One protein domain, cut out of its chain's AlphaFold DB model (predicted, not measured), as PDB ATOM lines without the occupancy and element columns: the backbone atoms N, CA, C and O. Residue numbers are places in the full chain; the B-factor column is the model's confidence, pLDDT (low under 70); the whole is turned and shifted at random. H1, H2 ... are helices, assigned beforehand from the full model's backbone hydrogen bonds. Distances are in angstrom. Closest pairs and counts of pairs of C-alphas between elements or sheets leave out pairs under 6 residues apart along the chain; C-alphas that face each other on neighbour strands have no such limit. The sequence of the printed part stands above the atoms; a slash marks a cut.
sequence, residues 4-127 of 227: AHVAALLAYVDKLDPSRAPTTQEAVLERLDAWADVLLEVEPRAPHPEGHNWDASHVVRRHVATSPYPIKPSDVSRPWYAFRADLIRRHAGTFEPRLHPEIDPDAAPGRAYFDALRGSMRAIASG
ATOM      1  N   ALA A   4      45.168  14.875 123.839       95.31
ATOM      2  CA  ALA A   4      45.903  13.792 123.180       95.31
ATOM      3  C   ALA A   4      45.320  13.403 121.804       95.31
ATOM      4  O   ALA A   4      46.075  13.166 120.863       95.31
ATOM      5  N   HIS A   5      43.990  13.391 121.650       96.62
ATOM      6  CA  HIS A   5      43.349  13.144 120.352       96.62
ATOM      7  C   HIS A   5      43.602  14.291 119.374       96.62
ATOM      8  O   HIS A   5      43.844  14.044 118.196       96.62
ATOM      9  N   VAL A   6      43.604  15.533 119.863       97.25
ATOM     10  CA  VAL A   6      43.923  16.709 119.041       97.25
ATOM     11  C   VAL A   6      45.374  16.667 118.569       97.25
ATOM     12  O   VAL A   6      45.631  16.886 117.389       97.25
ATOM     13  N   ALA A   7      46.314  16.300 119.444       97.06
ATOM     14  CA  ALA A   7      47.714  16.108 119.070       97.06
ATOM     15  C   ALA A   7      47.877  15.026 117.989       97.06
ATOM     16  O   ALA A   7      48.572  15.246 116.998       97.06
ATOM     17  N   ALA A   8      47.189  13.888 118.127       97.56
ATOM     18  CA  ALA A   8      47.197  12.834 117.113       97.56
ATOM     19  C   ALA A   8      46.587  13.300 115.777       97.56
ATOM     20  O   ALA A   8      47.111  12.977 114.710       97.56
ATOM     21  N   LEU A   9      45.507  14.087 115.825       97.44
ATOM     22  CA  LEU A   9      44.877  14.656 114.636       97.44
ATOM     23  C   LEU A   9      45.811  15.645 113.928       97.44
ATOM     24  O   LEU A   9      45.955  15.566 112.714       97.44
ATOM     25  N   LEU A  10      46.480  16.528 114.675       97.31
ATOM     26  CA  LEU A  10      47.466  17.473 114.143       97.31
ATOM     27  C   LEU A  10      48.669  16.756 113.524       97.31
ATOM     28  O   LEU A  10      49.045  17.081 112.402       97.31
ATOM     29  N   ALA A  11      49.195  15.718 114.175       97.12
ATOM     30  CA  ALA A  11      50.241  14.879 113.594       97.12
ATOM     31  C   ALA A  11      49.781  14.212 112.283       97.12
ATOM     32  O   ALA A  11      50.563  14.062 111.344       97.12
ATOM     33  N   TYR A  12      48.501  13.834 112.186       97.50
ATOM     34  CA  TYR A  12      47.920  13.335 110.941       97.50
ATOM     35  C   TYR A  12      47.800  14.427 109.867       97.50
ATOM     36  O   TYR A  12      48.084  14.143 108.704       97.50
ATOM     37  N   VAL A  13      47.445  15.666 110.236       96.75
ATOM     38  CA  VAL A  13      47.478  16.818 109.314       96.75
ATOM     39  C   VAL A  13      48.884  17.004 108.750       96.75
ATOM     40  O   VAL A  13      49.048  17.037 107.534       96.75
ATOM     41  N   ASP A  14      49.891  17.066 109.616       96.44
ATOM     42  CA  ASP A  14      51.280  17.330 109.224       96.44
ATOM     43  C   ASP A  14      51.860  16.184 108.382       96.44
ATOM     44  O   ASP A  14      52.657  16.405 107.476       96.44
ATOM     45  N   LYS A  15      51.401  14.945 108.605       96.38
ATOM     46  CA  LYS A  15      51.723  13.805 107.737       96.38
ATOM     47  C   LYS A  15      51.140  13.951 106.326       96.38
ATOM     48  O   LYS A  15      51.752  13.475 105.372       96.38
ATOM     49  N   LEU A  16      49.944  14.528 106.190       95.75
ATOM     50  CA  LEU A  16      49.275  14.705 104.897       95.75
ATOM     51  C   LEU A  16      49.756  15.952 104.140       95.75
ATOM     52  O   LEU A  16      49.774  15.928 102.912       95.75
ATOM     53  N   ASP A  17      50.148  17.011 104.850       93.38
ATOM     54  CA  ASP A  17      50.703  18.251 104.289       93.38
ATOM     55  C   ASP A  17      52.015  18.631 105.008       93.38
ATOM     56  O   ASP A  17      52.052  19.580 105.800       93.38
ATOM     57  N   PRO A  18      53.118  17.901 104.746       93.38
ATOM     58  CA  PRO A  18      54.391  18.120 105.436       93.38
ATOM     59  C   PRO A  18      55.007  19.486 105.128       93.38
ATOM     60  O   PRO A  18      55.815  19.985 105.906       93.38
ATOM     61  N   SER A  19      54.609  20.123 104.021       91.06
ATOM     62  CA  SER A  19      55.104  21.445 103.623       91.06
ATOM     63  C   SER A  19      54.697  22.562 104.590       91.06
ATOM     64  O   SER A  19      55.306  23.630 104.595       91.06
ATOM     65  N   ARG A  20      53.670  22.312 105.413       86.12
ATOM     66  CA  ARG A  20      53.105  23.266 106.373       86.12
ATOM     67  C   ARG A  20      53.276  22.834 107.826       86.12
ATOM     68  O   ARG A  20      52.698  23.460 108.716       86.12
ATOM     69  N   ALA A  21      54.044  21.773 108.068       93.00
ATOM     70  CA  ALA A  21      54.305  21.296 109.412       93.00
ATOM     71  C   ALA A  21      55.135  22.339 110.198       93.00
ATOM     72  O   ALA A  21      56.123  22.858 109.672       93.00
ATOM     73  N   PRO A  22      54.755  22.666 111.447       93.81
ATOM     74  CA  PRO A  22      55.548  23.540 112.306       93.81
ATOM     75  C   PRO A  22      56.938  22.941 112.559       93.81
ATOM     76  O   PRO A  22      57.079  21.746 112.808       93.81
ATOM     77  N   THR A  23      57.971  23.783 112.514       94.12
ATOM     78  CA  THR A  23      59.376  23.366 112.673       94.12
ATOM     79  C   THR A  23      59.930  23.608 114.075       94.12
ATOM     80  O   THR A  23      60.999  23.099 114.406       94.12
ATOM     81  N   THR A  24      59.215  24.364 114.913       96.81
ATOM     82  CA  THR A  24      59.600  24.662 116.296       96.81
ATOM     83  C   THR A  24      58.618  24.034 117.275       96.81
ATOM     84  O   THR A  24      57.412  23.992 117.029       96.81
ATOM     85  N   GLN A  25      59.128  23.568 118.416       95.38
ATOM     86  CA  GLN A  25      58.306  22.961 119.465       95.38
ATOM     87  C   GLN A  25      57.268  23.942 120.034       95.38
ATOM     88  O   GLN A  25      56.141  23.541 120.308       95.38
ATOM     89  N   GLU A  26      57.627  25.218 120.176       97.00
ATOM     90  CA  GLU A  26      56.723  26.275 120.643       97.00
ATOM     91  C   GLU A  26      55.505  26.420 119.718       97.00
ATOM     92  O   GLU A  26      54.372  26.330 120.185       97.00
ATOM     93  N   ALA A  27      55.720  26.473 118.397       95.62
ATOM     94  CA  ALA A  27      54.630  26.546 117.423       95.62
ATOM     95  C   ALA A  27      53.734  25.294 117.432       95.62
ATOM     96  O   ALA A  27      52.532  25.391 117.176       95.62
ATOM     97  N   VAL A  28      54.289  24.110 117.737       96.44
ATOM     98  CA  VAL A  28      53.479  22.891 117.930       96.44
ATOM     99  C   VAL A  28      52.543  23.051 119.123       96.44
ATOM    100  O   VAL A  28      51.359  22.731 119.013       96.44
ATOM    101  N   LEU A  29      53.065  23.525 120.256       96.69
ATOM    102  CA  LEU A  29      52.303  23.653 121.496       96.69
ATOM    103  C   LEU A  29      51.213  24.719 121.378       96.69
ATOM    104  O   LEU A  29      50.062  24.426 121.693       96.69
ATOM    105  N   GLU A  30      51.531  25.892 120.829       96.88
ATOM    106  CA  GLU A  30      50.544  26.952 120.588       96.88
ATOM    107  C   GLU A  30      49.418  26.484 119.662       96.88
ATOM    108  O   GLU A  30      48.233  26.686 119.942       96.88
ATOM    109  N   ARG A  31      49.766  25.800 118.563       96.62
ATOM    110  CA  ARG A  31      48.777  25.247 117.634       96.62
ATOM    111  C   ARG A  31      47.915  24.178 118.302       96.62
ATOM    112  O   ARG A  31      46.711  24.139 118.050       96.62
ATOM    113  N   LEU A  32      48.517  23.313 119.119       97.38
ATOM    114  CA  LEU A  32      47.807  22.280 119.868       97.38
ATOM    115  C   LEU A  32      46.802  22.893 120.840       97.38
ATOM    116  O   LEU A  32      45.654  22.456 120.846       97.38
ATOM    117  N   ASP A  33      47.201  23.896 121.614       97.19
ATOM    118  CA  ASP A  33      46.323  24.527 122.598       97.19
ATOM    119  C   ASP A  33      45.176  25.279 121.901       97.19
ATOM    120  O   ASP A  33      44.008  25.044 122.213       97.19
ATOM    121  N   ALA A  34      45.470  26.030 120.833       96.19
ATOM    122  CA  ALA A  34      44.443  26.697 120.029       96.19
ATOM    123  C   ALA A  34      43.435  25.718 119.395       96.19
ATOM    124  O   ALA A  34      42.238  26.003 119.308       96.19
ATOM    125  N   TRP A  35      43.892  24.552 118.923       98.00
ATOM    126  CA  TRP A  35      42.995  23.519 118.400       98.00
ATOM    127  C   TRP A  35      42.222  22.806 119.509       98.00
ATOM    128  O   TRP A  35      41.054  22.475 119.305       98.00
ATOM    129  N   ALA A  36      42.847  22.558 120.660       97.12
ATOM    130  CA  ALA A  36      42.218  21.874 121.783       97.12
ATOM    131  C   ALA A  36      41.033  22.671 122.335       97.12
ATOM    132  O   ALA A  36      39.983  22.077 122.583       97.12
ATOM    133  N   ASP A  37      41.161  23.994 122.413       95.88
ATOM    134  CA  ASP A  37      40.074  24.874 122.845       95.88
ATOM    135  C   ASP A  37      38.867  24.794 121.904       95.88
ATOM    136  O   ASP A  37      37.729  24.615 122.340       95.88
ATOM    137  N   VAL A  38      39.098  24.857 120.589       96.69
ATOM    138  CA  VAL A  38      38.012  24.817 119.593       96.69
ATOM    139  C   VAL A  38      37.377  23.427 119.484       96.69
ATOM    140  O   VAL A  38      36.190  23.305 119.181       96.69
ATOM    141  N   LEU A  39      38.155  22.365 119.703       96.62
ATOM    142  CA  LEU A  39      37.712  20.978 119.549       96.62
ATOM    143  C   LEU A  39      37.297  20.321 120.873       96.62
ATOM    144  O   LEU A  39      37.081  19.104 120.914       96.62
ATOM    145  N   LEU A  40      37.137  21.102 121.945       94.56
ATOM    146  CA  LEU A  40      36.806  20.595 123.277       94.56
ATOM    147  C   LEU A  40      35.542  19.720 123.269       94.56
ATOM    148  O   LEU A  40      35.558  18.615 123.808       94.56
ATOM    149  N   GLU A  41      34.491  20.149 122.565       90.75
ATOM    150  CA  GLU A  41      33.211  19.427 122.463       90.75
ATOM    151  C   GLU A  41      33.114  18.449 121.281       90.75
ATOM    152  O   GLU A  41      32.053  17.870 121.040       90.75
ATOM    153  N   VAL A  42      34.173  18.310 120.486       94.56
ATOM    154  CA  VAL A  42      34.156  17.470 119.282       94.56
ATOM    155  C   VAL A  42      34.571  16.054 119.643       94.56
ATOM    156  O   VAL A  42      35.659  15.876 120.180       94.56
ATOM    157  N   GLU A  43      33.775  15.037 119.326       93.31
ATOM    158  CA  GLU A  43      34.233  13.653 119.489       93.31
ATOM    159  C   GLU A  43      35.218  13.263 118.379       93.31
ATOM    160  O   GLU A  43      35.072  13.708 117.240       93.31
ATOM    161  N   PRO A  44      36.254  12.446 118.652       93.81
ATOM    162  CA  PRO A  44      37.173  12.002 117.604       93.81
ATOM    163  C   PRO A  44      36.466  11.069 116.613       93.81
ATOM    164  O   PRO A  44      36.730  11.121 115.410       93.81
ATOM    165  N   ARG A  45      35.557  10.231 117.126       94.81
ATOM    166  CA  ARG A  45      34.719   9.291 116.384       94.81
ATOM    167  C   ARG A  45      33.375   9.159 117.085       94.81
ATOM    168  O   ARG A  45      33.352   9.096 118.308       94.81
ATOM    169  N   ALA A  46      32.294   9.068 116.319       92.69
ATOM    170  CA  ALA A  46      30.963   8.803 116.858       92.69
ATOM    171  C   ALA A  46      30.125   7.991 115.855       92.69
ATOM    172  O   ALA A  46      30.173   8.264 114.652       92.69
ATOM    173  N   PRO A  47      29.368   6.979 116.302       90.88
ATOM    174  CA  PRO A  47      28.529   6.189 115.414       90.88
ATOM    175  C   PRO A  47      27.286   6.969 114.960       90.88
ATOM    176  O   PRO A  47      26.774   7.829 115.674       90.88
ATOM    177  N   HIS A  48      26.772   6.629 113.777       88.62
ATOM    178  CA  HIS A  48      25.491   7.115 113.272       88.62
ATOM    179  C   HIS A  48      24.547   5.941 112.962       88.62
ATOM    180  O   HIS A  48      24.991   4.963 112.357       88.62
ATOM    181  N   PRO A  49      23.239   6.026 113.283       84.19
ATOM    182  CA  PRO A  49      22.269   4.953 113.018       84.19
ATOM    183  C   PRO A  49      22.205   4.465 111.565       84.19
ATOM    184  O   PRO A  49      21.927   3.301 111.307       84.19
ATOM    185  N   GLU A  50      22.456   5.357 110.609       85.00
ATOM    186  CA  GLU A  50      22.438   5.062 109.166       85.00
ATOM    187  C   GLU A  50      23.822   4.649 108.617       85.00
ATOM    188  O   GLU A  50      24.015   4.588 107.406       85.00
ATOM    189  N   GLY A  51      24.809   4.402 109.485       87.12
ATOM    190  CA  GLY A  51      26.141   3.913 109.110       87.12
ATOM    191  C   GLY A  51      27.128   4.976 108.615       87.12
ATOM    192  O   GLY A  51      28.313   4.679 108.458       87.12
ATOM    193  N   HIS A  52      26.699   6.226 108.418       87.81
ATOM    194  CA  HIS A  52      27.594   7.354 108.129       87.81
ATOM    195  C   HIS A  52      28.251   7.896 109.405       87.81
ATOM    196  O   HIS A  52      28.000   9.007 109.855       87.81
ATOM    197  N   ASN A  53      29.096   7.071 110.018       93.56
ATOM    198  CA  ASN A  53      29.775   7.409 111.266       93.56
ATOM    199  C   ASN A  53      30.654   8.661 111.124       93.56
ATOM    200  O   ASN A  53      31.317   8.879 110.105       93.56
ATOM    201  N   TRP A  54      30.702   9.446 112.192       95.31
ATOM    202  CA  TRP A  54      31.623  10.557 112.344       95.31
ATOM    203  C   TRP A  54      33.050  10.057 112.586       95.31
ATOM    204  O   TRP A  54      33.283   9.208 113.449       95.31
ATOM    205  N   ASP A  55      34.011  10.626 111.859       96.62
ATOM    206  CA  ASP A  55      35.446  10.471 112.108       96.62
ATOM    207  C   ASP A  55      36.173  11.770 111.719       96.62
ATOM    208  O   ASP A  55      36.171  12.182 110.553       96.62
ATOM    209  N   ALA A  56      36.814  12.418 112.694       97.06
ATOM    210  CA  ALA A  56      37.529  13.674 112.478       97.06
ATOM    211  C   ALA A  56      38.689  13.532 111.470       97.06
ATOM    212  O   ALA A  56      38.956  14.454 110.694       97.06
ATOM    213  N   SER A  57      39.351  12.370 111.418       97.00
ATOM    214  CA  SER A  57      40.445  12.112 110.472       97.00
ATOM    215  C   SER A  57      39.956  12.050 109.024       97.00
ATOM    216  O   SER A  57      40.661  12.495 108.116       97.00
ATOM    217  N   HIS A  58      38.724  11.586 108.788       96.94
ATOM    218  CA  HIS A  58      38.116  11.616 107.458       96.94
ATOM    219  C   HIS A  58      37.852  13.045 106.986       96.94
ATOM    220  O   HIS A  58      38.075  13.345 105.810       96.94
ATOM    221  N   VAL A  59      37.435  13.937 107.890       97.44
ATOM    222  CA  VAL A  59      37.250  15.363 107.577       97.44
ATOM    223  C   VAL A  59      38.580  16.001 107.194       97.44
ATOM    224  O   VAL A  59      38.660  16.642 106.147       97.44
ATOM    225  N   VAL A  60      39.640  15.745 107.971       97.19
ATOM    226  CA  VAL A  60      41.001  16.199 107.647       97.19
ATOM    227  C   VAL A  60      41.433  15.701 106.272       97.19
ATOM    228  O   VAL A  60      41.818  16.497 105.416       97.19
ATOM    229  N   ARG A  61      41.346  14.386 106.039       96.75
ATOM    230  CA  ARG A  61      41.777  13.761 104.784       96.75
ATOM    231  C   ARG A  61      41.042  14.348 103.585       96.75
ATOM    232  O   ARG A  61      41.665  14.649 102.570       96.75
ATOM    233  N   ARG A  62      39.723  14.521 103.707       96.69
ATOM    234  CA  ARG A  62      38.893  15.134 102.672       96.69
ATOM    235  C   ARG A  62      39.317  16.576 102.419       96.69
ATOM    236  O   ARG A  62      39.518  16.928 101.264       96.69
ATOM    237  N   HIS A  63      39.484  17.383 103.467       96.62
ATOM    238  CA  HIS A  63      39.871  18.788 103.335       96.62
ATOM    239  C   HIS A  63      41.204  18.937 102.606       96.62
ATOM    240  O   HIS A  63      41.254  19.663 101.621       96.62
ATOM    241  N   VAL A  64      42.243  18.203 103.022       93.88
ATOM    242  CA  VAL A  64      43.570  18.251 102.377       93.88
ATOM    243  C   VAL A  64      43.501  17.812 100.910       93.88
ATOM    244  O   VAL A  64      44.179  18.386 100.065       93.88
ATOM    245  N   ALA A  65      42.654  16.833 100.577       94.62
ATOM    246  CA  ALA A  65      42.492  16.377  99.197       94.62
ATOM    247  C   ALA A  65      41.743  17.378  98.297       94.62
ATOM    248  O   ALA A  65      41.944  17.371  97.085       94.62
ATOM    249  N   THR A  66      40.853  18.202  98.858       95.94
ATOM    250  CA  THR A  66      39.952  19.067  98.070       95.94
ATOM    251  C   THR A  66      40.250  20.559  98.170       95.94
ATOM    252  O   THR A  66      39.734  21.330  97.365       95.94
ATOM    253  N   SER A  67      41.032  20.988  99.160       94.62
ATOM    254  CA  SER A  67      41.292  22.396  99.451       94.62
ATOM    255  C   SER A  67      42.788  22.696  99.374       94.62
ATOM    256  O   SER A  67      43.576  22.025 100.036       94.62
ATOM    257  N   PRO A  68      43.201  23.747  98.646       92.12
ATOM    258  CA  PRO A  68      44.591  24.194  98.648       92.12
ATOM    259  C   PRO A  68      44.967  24.954  99.937       92.12
ATOM    260  O   PRO A  68      46.145  25.235 100.177       92.12
ATOM    261  N   TYR A  69      43.991  25.322 100.772       94.12
ATOM    262  CA  TYR A  69      44.195  26.162 101.955       94.12
ATOM    263  C   TYR A  69      44.480  25.346 103.224       94.12
ATOM    264  O   TYR A  69      43.935  24.247 103.366       94.12
ATOM    265  N   PRO A  70      45.274  25.884 104.177       92.56
ATOM    266  CA  PRO A  70      45.533  25.213 105.445       92.56
ATOM    267  C   PRO A  70      44.229  24.901 106.175       92.56
ATOM    268  O   PRO A  70      43.342  25.755 106.263       92.56
ATOM    269  N   ILE A  71      44.125  23.683 106.699       95.50
ATOM    270  CA  ILE A  71      42.980  23.288 107.513       95.50
ATOM    271  C   ILE A  71      42.976  24.057 108.836       95.50
ATOM    272  O   ILE A  71      44.012  24.230 109.483       95.50
ATOM    273  N   LYS A  72      41.795  24.513 109.240       96.31
ATOM    274  CA  LYS A  72      41.540  25.199 110.506       96.31
ATOM    275  C   LYS A  72      40.749  24.283 111.440       96.31
ATOM    276  O   LYS A  72      40.010  23.421 110.964       96.31
ATOM    277  N   PRO A  73      40.795  24.496 112.768       96.69
ATOM    278  CA  PRO A  73      39.996  23.686 113.688       96.69
ATOM    279  C   PRO A  73      38.485  23.845 113.424       96.69
ATOM    280  O   PRO A  73      37.718  22.903 113.609       96.69
ATOM    281  N   SER A  74      38.055  24.994 112.884       96.81
ATOM    282  CA  SER A  74      36.673  25.227 112.442       96.81
ATOM    283  C   SER A  74      36.208  24.307 111.314       96.81
ATOM    284  O   SER A  74      35.015  24.028 111.210       96.81
ATOM    285  N   ASP A  75      37.128  23.851 110.464       97.31
ATOM    286  CA  ASP A  75      36.808  22.959 109.346       97.31
ATOM    287  C   ASP A  75      36.486  21.542 109.846       97.31
ATOM    288  O   ASP A  75      35.800  20.788 109.162       97.31
ATOM    289  N   VAL A  76      36.911  21.210 111.072       97.50
ATOM    290  CA  VAL A  76      36.563  19.969 111.777       97.50
ATOM    291  C   VAL A  76      35.344  20.169 112.684       97.50
ATOM    292  O   VAL A  76      34.433  19.343 112.670       97.50
ATOM    293  N   SER A  77      35.276  21.267 113.445       96.69
ATOM    294  CA  SER A  77      34.179  21.478 114.401       96.69
ATOM    295  C   SER A  77      32.831  21.748 113.730       96.69
ATOM    296  O   SER A  77      31.802  21.269 114.204       96.69
ATOM    297  N   ARG A  78      32.791  22.455 112.594       96.38
ATOM    298  CA  ARG A  78      31.526  22.747 111.895       96.38
ATOM    299  C   ARG A  78      30.806  21.480 111.412       96.38
ATOM    300  O   ARG A  78      29.626  21.337 111.738       96.38
ATOM    301  N   PRO A  79      31.458  20.546 110.686       96.06
ATOM    302  CA  PRO A  79      30.823  19.281 110.325       96.06
ATOM    303  C   PRO A  79      30.389  18.455 111.540       96.06
ATOM    304  O   PRO A  79      29.337  17.823 111.482       96.06
ATOM    305  N   TRP A  80      31.131  18.512 112.654       95.81
ATOM    306  CA  TRP A  80      30.726  17.856 113.900       95.81
ATOM    307  C   TRP A  80      29.414  18.413 114.443       95.81
ATOM    308  O   TRP A  80      28.510  17.651 114.763       95.81
ATOM    309  N   TYR A  81      29.269  19.737 114.522       95.19
ATOM    310  CA  TYR A  81      28.032  20.332 115.025       95.19
ATOM    311  C   TYR A  81      26.832  20.020 114.128       95.19
ATOM    312  O   TYR A  81      25.734  19.816 114.642       95.19
ATOM    313  N   ALA A  82      27.034  19.917 112.812       94.62
ATOM    314  CA  ALA A  82      25.994  19.458 111.894       94.62
ATOM    315  C   ALA A  82      25.615  17.987 112.147       94.62
ATOM    316  O   ALA A  82      24.430  17.669 112.235       94.62
ATOM    317  N   PHE A  83      26.607  17.111 112.326       94.44
ATOM    318  CA  PHE A  83      26.408  15.703 112.675       94.44
ATOM    319  C   PHE A  83      25.658  15.538 114.007       94.44
ATOM    320  O   PHE A  83      24.637  14.857 114.083       94.44
ATOM    321  N   ARG A  84      26.112  16.240 115.048       93.50
ATOM    322  CA  ARG A  84      25.494  16.268 116.378       93.50
ATOM    323  C   ARG A  84      24.056  16.786 116.328       93.50
ATOM    324  O   ARG A  84      23.174  16.217 116.967       93.50
ATOM    325  N   ALA A  85      23.804  17.852 115.568       91.81
ATOM    326  CA  ALA A  85      22.459  18.383 115.378       91.81
ATOM    327  C   ALA A  85      21.543  17.375 114.669       91.81
ATOM    328  O   ALA A  85      20.372  17.273 115.029       91.81
ATOM    329  N   ASP A  86      22.062  16.604 113.708       91.31
ATOM    330  CA  ASP A  86      21.299  15.549 113.040       91.31
ATOM    331  C   ASP A  86      20.894  14.428 114.008       91.31
ATOM    332  O   ASP A  86      19.718  14.061 114.053       91.31
ATOM    333  N   LEU A  87      21.824  13.952 114.844       89.56
ATOM    334  CA  LEU A  87      21.537  12.951 115.881       89.56
ATOM    335  C   LEU A  87      20.447  13.423 116.849       89.56
ATOM    336  O   LEU A  87      19.476  12.703 117.088       89.56
ATOM    337  N   ILE A  88      20.574  14.652 117.357       89.19
ATOM    338  CA  ILE A  88      19.593  15.255 118.267       89.19
ATOM    339  C   ILE A  88      18.231  15.387 117.579       89.19
ATOM    340  O   ILE A  88      17.212  15.010 118.152       89.19
ATOM    341  N   ARG A  89      18.199  15.886 116.339       88.12
ATOM    342  CA  ARG A  89      16.961  16.093 115.573       88.12
ATOM    343  C   ARG A  89      16.203  14.792 115.318       88.12
ATOM    344  O   ARG A  89      14.980  14.809 115.221       88.12
ATOM    345  N   ARG A  90      16.914  13.675 115.171       85.44
ATOM    346  CA  ARG A  90      16.320  12.349 114.938       85.44
ATOM    347  C   ARG A  90      15.774  11.703 116.203       85.44
ATOM    348  O   ARG A  90      14.981  10.768 116.092       85.44
ATOM    349  N   HIS A  91      16.200  12.163 117.375       87.12
ATOM    350  CA  HIS A  91      15.725  11.619 118.631       87.12
ATOM    351  C   HIS A  91      14.263  12.010 118.872       87.12
ATOM    352  O   HIS A  91      13.939  13.160 119.147       87.12
ATOM    353  N   ALA A  92      13.383  11.021 118.773       83.12
ATOM    354  CA  ALA A  92      11.964  11.099 119.101       83.12
ATOM    355  C   ALA A  92      11.643  10.433 120.451       83.12
ATOM    356  O   ALA A  92      10.476  10.337 120.827       83.12
ATOM    357  N   GLY A  93      12.657   9.922 121.156       73.81
ATOM    358  CA  GLY A  93      12.469   9.312 122.465       73.81
ATOM    359  C   GLY A  93      12.044  10.352 123.493       73.81
ATOM    360  O   GLY A  93      12.516  11.486 123.491       73.81
ATOM    361  N   THR A  94      11.132   9.961 124.374       72.06
ATOM    362  CA  THR A  94      10.825  10.718 125.585       72.06
ATOM    363  C   THR A  94      11.615  10.108 126.735       72.06
ATOM    364  O   THR A  94      11.781   8.890 126.805       72.06
ATOM    365  N   PHE A  95      12.143  10.952 127.620       74.88
ATOM    366  CA  PHE A  95      12.694  10.482 128.885       74.88
ATOM    367  C   PHE A  95      11.521  10.038 129.761       74.88
ATOM    368  O   PHE A  95      10.786  10.870 130.286       74.88
ATOM    369  N   GLU A  96      11.295   8.731 129.833       73.25
ATOM    370  CA  GLU A  96      10.170   8.140 130.555       73.25
ATOM    371  C   GLU A  96      10.560   7.913 132.023       73.25
ATOM    372  O   GLU A  96      11.410   7.057 132.284       73.25
ATOM    373  N   PRO A  97       9.924   8.589 133.004       70.56
ATOM    374  CA  PRO A  97      10.252   8.418 134.425       70.56
ATOM    375  C   PRO A  97      10.164   6.960 134.891       70.56
ATOM    376  O   PRO A  97      10.916   6.519 135.750       70.56
ATOM    377  N   ARG A  98       9.277   6.164 134.279       70.88
ATOM    378  CA  ARG A  98       9.105   4.737 134.601       70.88
ATOM    379  C   ARG A  98      10.305   3.864 134.230       70.88
ATOM    380  O   ARG A  98      10.424   2.769 134.769       70.88
ATOM    381  N   LEU A  99      11.154   4.315 133.307       73.94
ATOM    382  CA  LEU A  99      12.407   3.636 132.958       73.94
ATOM    383  C   LEU A  99      13.558   4.026 133.898       73.94
ATOM    384  O   LEU A  99      14.607   3.391 133.849       73.94
ATOM    385  N   HIS A 100      13.335   5.025 134.756       76.50
ATOM    386  CA  HIS A 100      14.286   5.561 135.724       76.50
ATOM    387  C   HIS A 100      13.671   5.585 137.133       76.50
ATOM    388  O   HIS A 100      13.461   6.664 137.693       76.50
ATOM    389  N   PRO A 101      13.334   4.416 137.719       77.62
ATOM    390  CA  PRO A 101      12.710   4.336 139.043       77.62
ATOM    391  C   PRO A 101      13.584   4.916 140.165       77.62
ATOM    392  O   PRO A 101      13.077   5.233 141.238       77.62
ATOM    393  N   GLU A 102      14.888   5.049 139.931       81.62
ATOM    394  CA  GLU A 102      15.853   5.684 140.826       81.62
ATOM    395  C   GLU A 102      15.743   7.218 140.880       81.62
ATOM    396  O   GLU A 102      16.329   7.840 141.767       81.62
ATOM    397  N   ILE A 103      14.999   7.835 139.955       82.12
ATOM    398  CA  ILE A 103      14.814   9.285 139.867       82.12
ATOM    399  C   ILE A 103      13.370   9.620 140.228       82.12
ATOM    400  O   ILE A 103      12.453   9.359 139.455       82.12
ATOM    401  N   ASP A 104      13.178  10.259 141.381       79.19
ATOM    402  CA  ASP A 104      11.882  10.817 141.765       79.19
ATOM    403  C   ASP A 104      11.598  12.096 140.942       79.19
ATOM    404  O   ASP A 104      12.320  13.092 141.094       79.19
ATOM    405  N   PRO A 105      10.585  12.096 140.051       72.56
ATOM    406  CA  PRO A 105      10.237  13.269 139.254       72.56
ATOM    407  C   PRO A 105       9.605  14.395 140.090       72.56
ATOM    408  O   PRO A 105       9.665  15.552 139.671       72.56
ATOM    409  N   ASP A 106       9.042  14.077 141.260       79.50
ATOM    410  CA  ASP A 106       8.322  15.012 142.131       79.50
ATOM    411  C   ASP A 106       9.201  15.546 143.279       79.50
ATOM    412  O   ASP A 106       8.808  16.468 144.004       79.50
ATOM    413  N   ALA A 107      10.424  15.024 143.433       77.25
ATOM    414  CA  ALA A 107      11.371  15.482 144.442       77.25
ATOM    415  C   ALA A 107      11.766  16.942 144.197       77.25
ATOM    416  O   ALA A 107      12.495  17.255 143.256       77.25
ATOM    417  N   ALA A 108      11.352  17.857 145.076       78.12
ATOM    418  CA  ALA A 108      11.787  19.247 145.017       78.12
ATOM    419  C   ALA A 108      13.316  19.344 145.216       78.12
ATOM    420  O   ALA A 108      13.850  18.728 146.140       78.12
ATOM    421  N   PRO A 109      14.049  20.137 144.407       71.12
ATOM    422  CA  PRO A 109      13.590  21.087 143.380       71.12
ATOM    423  C   PRO A 109      13.603  20.549 141.924       71.12
ATOM    424  O   PRO A 109      13.803  21.321 140.988       71.12
ATOM    425  N   GLY A 110      13.469  19.240 141.702       71.75
ATOM    426  CA  GLY A 110      13.405  18.597 140.378       71.75
ATOM    427  C   GLY A 110      14.750  18.490 139.649       71.75
ATOM    428  O   GLY A 110      14.808  18.111 138.480       71.75
ATOM    429  N   ARG A 111      15.862  18.842 140.311       81.19
ATOM    430  CA  ARG A 111      17.197  18.940 139.685       81.19
ATOM    431  C   ARG A 111      17.697  17.611 139.120       81.19
ATOM    432  O   ARG A 111      18.165  17.598 137.987       81.19
ATOM    433  N   ALA A 112      17.529  16.514 139.860       81.50
ATOM    434  CA  ALA A 112      17.998  15.190 139.446       81.50
ATOM    435  C   ALA A 112      17.369  14.737 138.117       81.50
ATOM    436  O   ALA A 112      18.071  14.244 137.236       81.50
ATOM    437  N   TYR A 113      16.069  14.992 137.935       82.00
ATOM    438  CA  TYR A 113      15.354  14.683 136.700       82.00
ATOM    439  C   TYR A 113      15.912  15.455 135.497       82.00
ATOM    440  O   TYR A 113      16.251  14.869 134.469       82.00
ATOM    441  N   PHE A 114      16.075  16.775 135.625       84.50
ATOM    442  CA  PHE A 114      16.630  17.583 134.537       84.50
ATOM    443  C   PHE A 114      18.100  17.265 134.250       84.50
ATOM    444  O   PHE A 114      18.526  17.357 133.098       84.50
ATOM    445  N   ASP A 115      18.878  16.901 135.267       86.44
ATOM    446  CA  ASP A 115      20.271  16.496 135.098       86.44
ATOM    447  C   ASP A 115      20.369  15.178 134.319       86.44
ATOM    448  O   ASP A 115      21.154  15.095 133.372       86.44
ATOM    449  N   ALA A 116      19.512  14.201 134.625       86.12
ATOM    450  CA  ALA A 116      19.430  12.945 133.886       86.12
ATOM    451  C   ALA A 116      18.945  13.142 132.444       86.12
ATOM    452  O   ALA A 116      19.555  12.615 131.512       86.12
ATOM    453  N   LEU A 117      17.923  13.979 132.230       86.50
ATOM    454  CA  LEU A 117      17.461  14.336 130.888       86.50
ATOM    455  C   LEU A 117      18.587  14.975 130.062       86.50
ATOM    456  O   LEU A 117      18.821  14.594 128.913       86.50
ATOM    457  N   ARG A 118      19.326  15.927 130.648       87.44
ATOM    458  CA  ARG A 118      20.491  16.539 129.990       87.44
ATOM    459  C   ARG A 118      21.601  15.519 129.742       87.44
ATOM    460  O   ARG A 118      22.250  15.602 128.704       87.44
ATOM    461  N   GLY A 119      21.807  14.571 130.656       86.69
ATOM    462  CA  GLY A 119      22.734  13.451 130.497       86.69
ATOM    463  C   GLY A 119      22.392  12.586 129.284       86.69
ATOM    464  O   GLY A 119      23.237  12.415 128.410       86.69
ATOM    465  N   SER A 120      21.135  12.152 129.167       86.94
ATOM    466  CA  SER A 120      20.632  11.377 128.022       86.94
ATOM    467  C   SER A 120      20.834  12.123 126.698       86.94
ATOM    468  O   SER A 120      21.402  11.592 125.745       86.94
ATOM    469  N   MET A 121      20.461  13.407 126.650       86.50
ATOM    470  CA  MET A 121      20.651  14.219 125.444       86.50
ATOM    471  C   MET A 121      22.127  14.394 125.073       86.50
ATOM    472  O   MET A 121      22.451  14.440 123.887       86.50
ATOM    473  N   ARG A 122      23.033  14.480 126.056       86.56
ATOM    474  CA  ARG A 122      24.480  14.523 125.804       86.56
ATOM    475  C   ARG A 122      25.004  13.196 125.266       86.56
ATOM    476  O   ARG A 122      25.734  13.239 124.286       86.56
ATOM    477  N   ALA A 123      24.596  12.067 125.843       86.94
ATOM    478  CA  ALA A 123      24.998  10.739 125.377       86.94
ATOM    479  C   ALA A 123      24.551  10.483 123.928       86.94
ATOM    480  O   ALA A 123      25.288   9.922 123.120       86.94
ATOM    481  N   ILE A 124      23.360  10.957 123.555       87.81
ATOM    482  CA  ILE A 124      22.895  10.905 122.163       87.81
ATOM    483  C   ILE A 124      23.717  11.842 121.279       87.81
ATOM    484  O   ILE A 124      24.124  11.474 120.181       87.81
ATOM    485  N   ALA A 125      23.978  13.058 121.753       85.19
ATOM    486  CA  ALA A 125      24.734  14.057 121.012       85.19
ATOM    487  C   ALA A 125      26.198  13.653 120.753       85.19
ATOM    488  O   ALA A 125      26.747  14.039 119.721       85.19
ATOM    489  N   SER A 126      26.821  12.900 121.662       82.31
ATOM    490  CA  SER A 126      28.159  12.320 121.484       82.31
ATOM    491  C   SER A 126      28.143  11.008 120.693       82.31
ATOM    492  O   SER A 126      29.196  10.529 120.282       82.31
ATOM    493  N   GLY A 127      26.964  10.430 120.443       80.50
ATOM    494  CA  GLY A 127      26.812   9.123 119.805       80.50
ATOM    495  C   GLY A 127      27.120   7.936 120.725       80.50
ATOM    496  O   GLY A 127      27.180   6.808 120.244       80.50
TER     497      GLY A 127
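AT A GLANCE: This is residues 4 to 127 of the 227 residues of the protein "Putative cell surface glycoprotein" of Streptomyces fulvissimus DSM 40593 (UniProt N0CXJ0). H2 and H3 pack on H1 at one end; H4 runs out to meet H5 in a V, and loop 91 to 110 makes the other end. The printed part has 124 residues, five named helices, no named strand: all helix. It is loose, its radius of gyration of the C-alphas 19.1 A, spanning 60 by 33 by 17 A.

HOW THE PARTS SIT: H1, residues 4 to 16, touches H2, residues 25 to 38; closest C-alphas Val 6 and Ala 36, 6.1 A. H1 touches H3, residues 56 to 66; closest C-alphas Leu 9 and Ser 57, 6.6 A. Hub H4, residues 73 to 90, touches H5, residues 111 to 126, at a steep tilt of 63 degrees, closest at C-alphas Arg 84 and Ala 125, 5.2 A. Every O i to N i+4 pair is within hydrogen-bond range in H1, H3 and H5.

IN THESE COORDINATES: H4 is 26.3 A long. C-alpha 4 is at (45.903, 13.792, 123.180), C-alpha 126 at (28.159, 12.320, 121.484).

THE WHOLE: The printed part has no cut; links H2-H3 and H4-H5 are long.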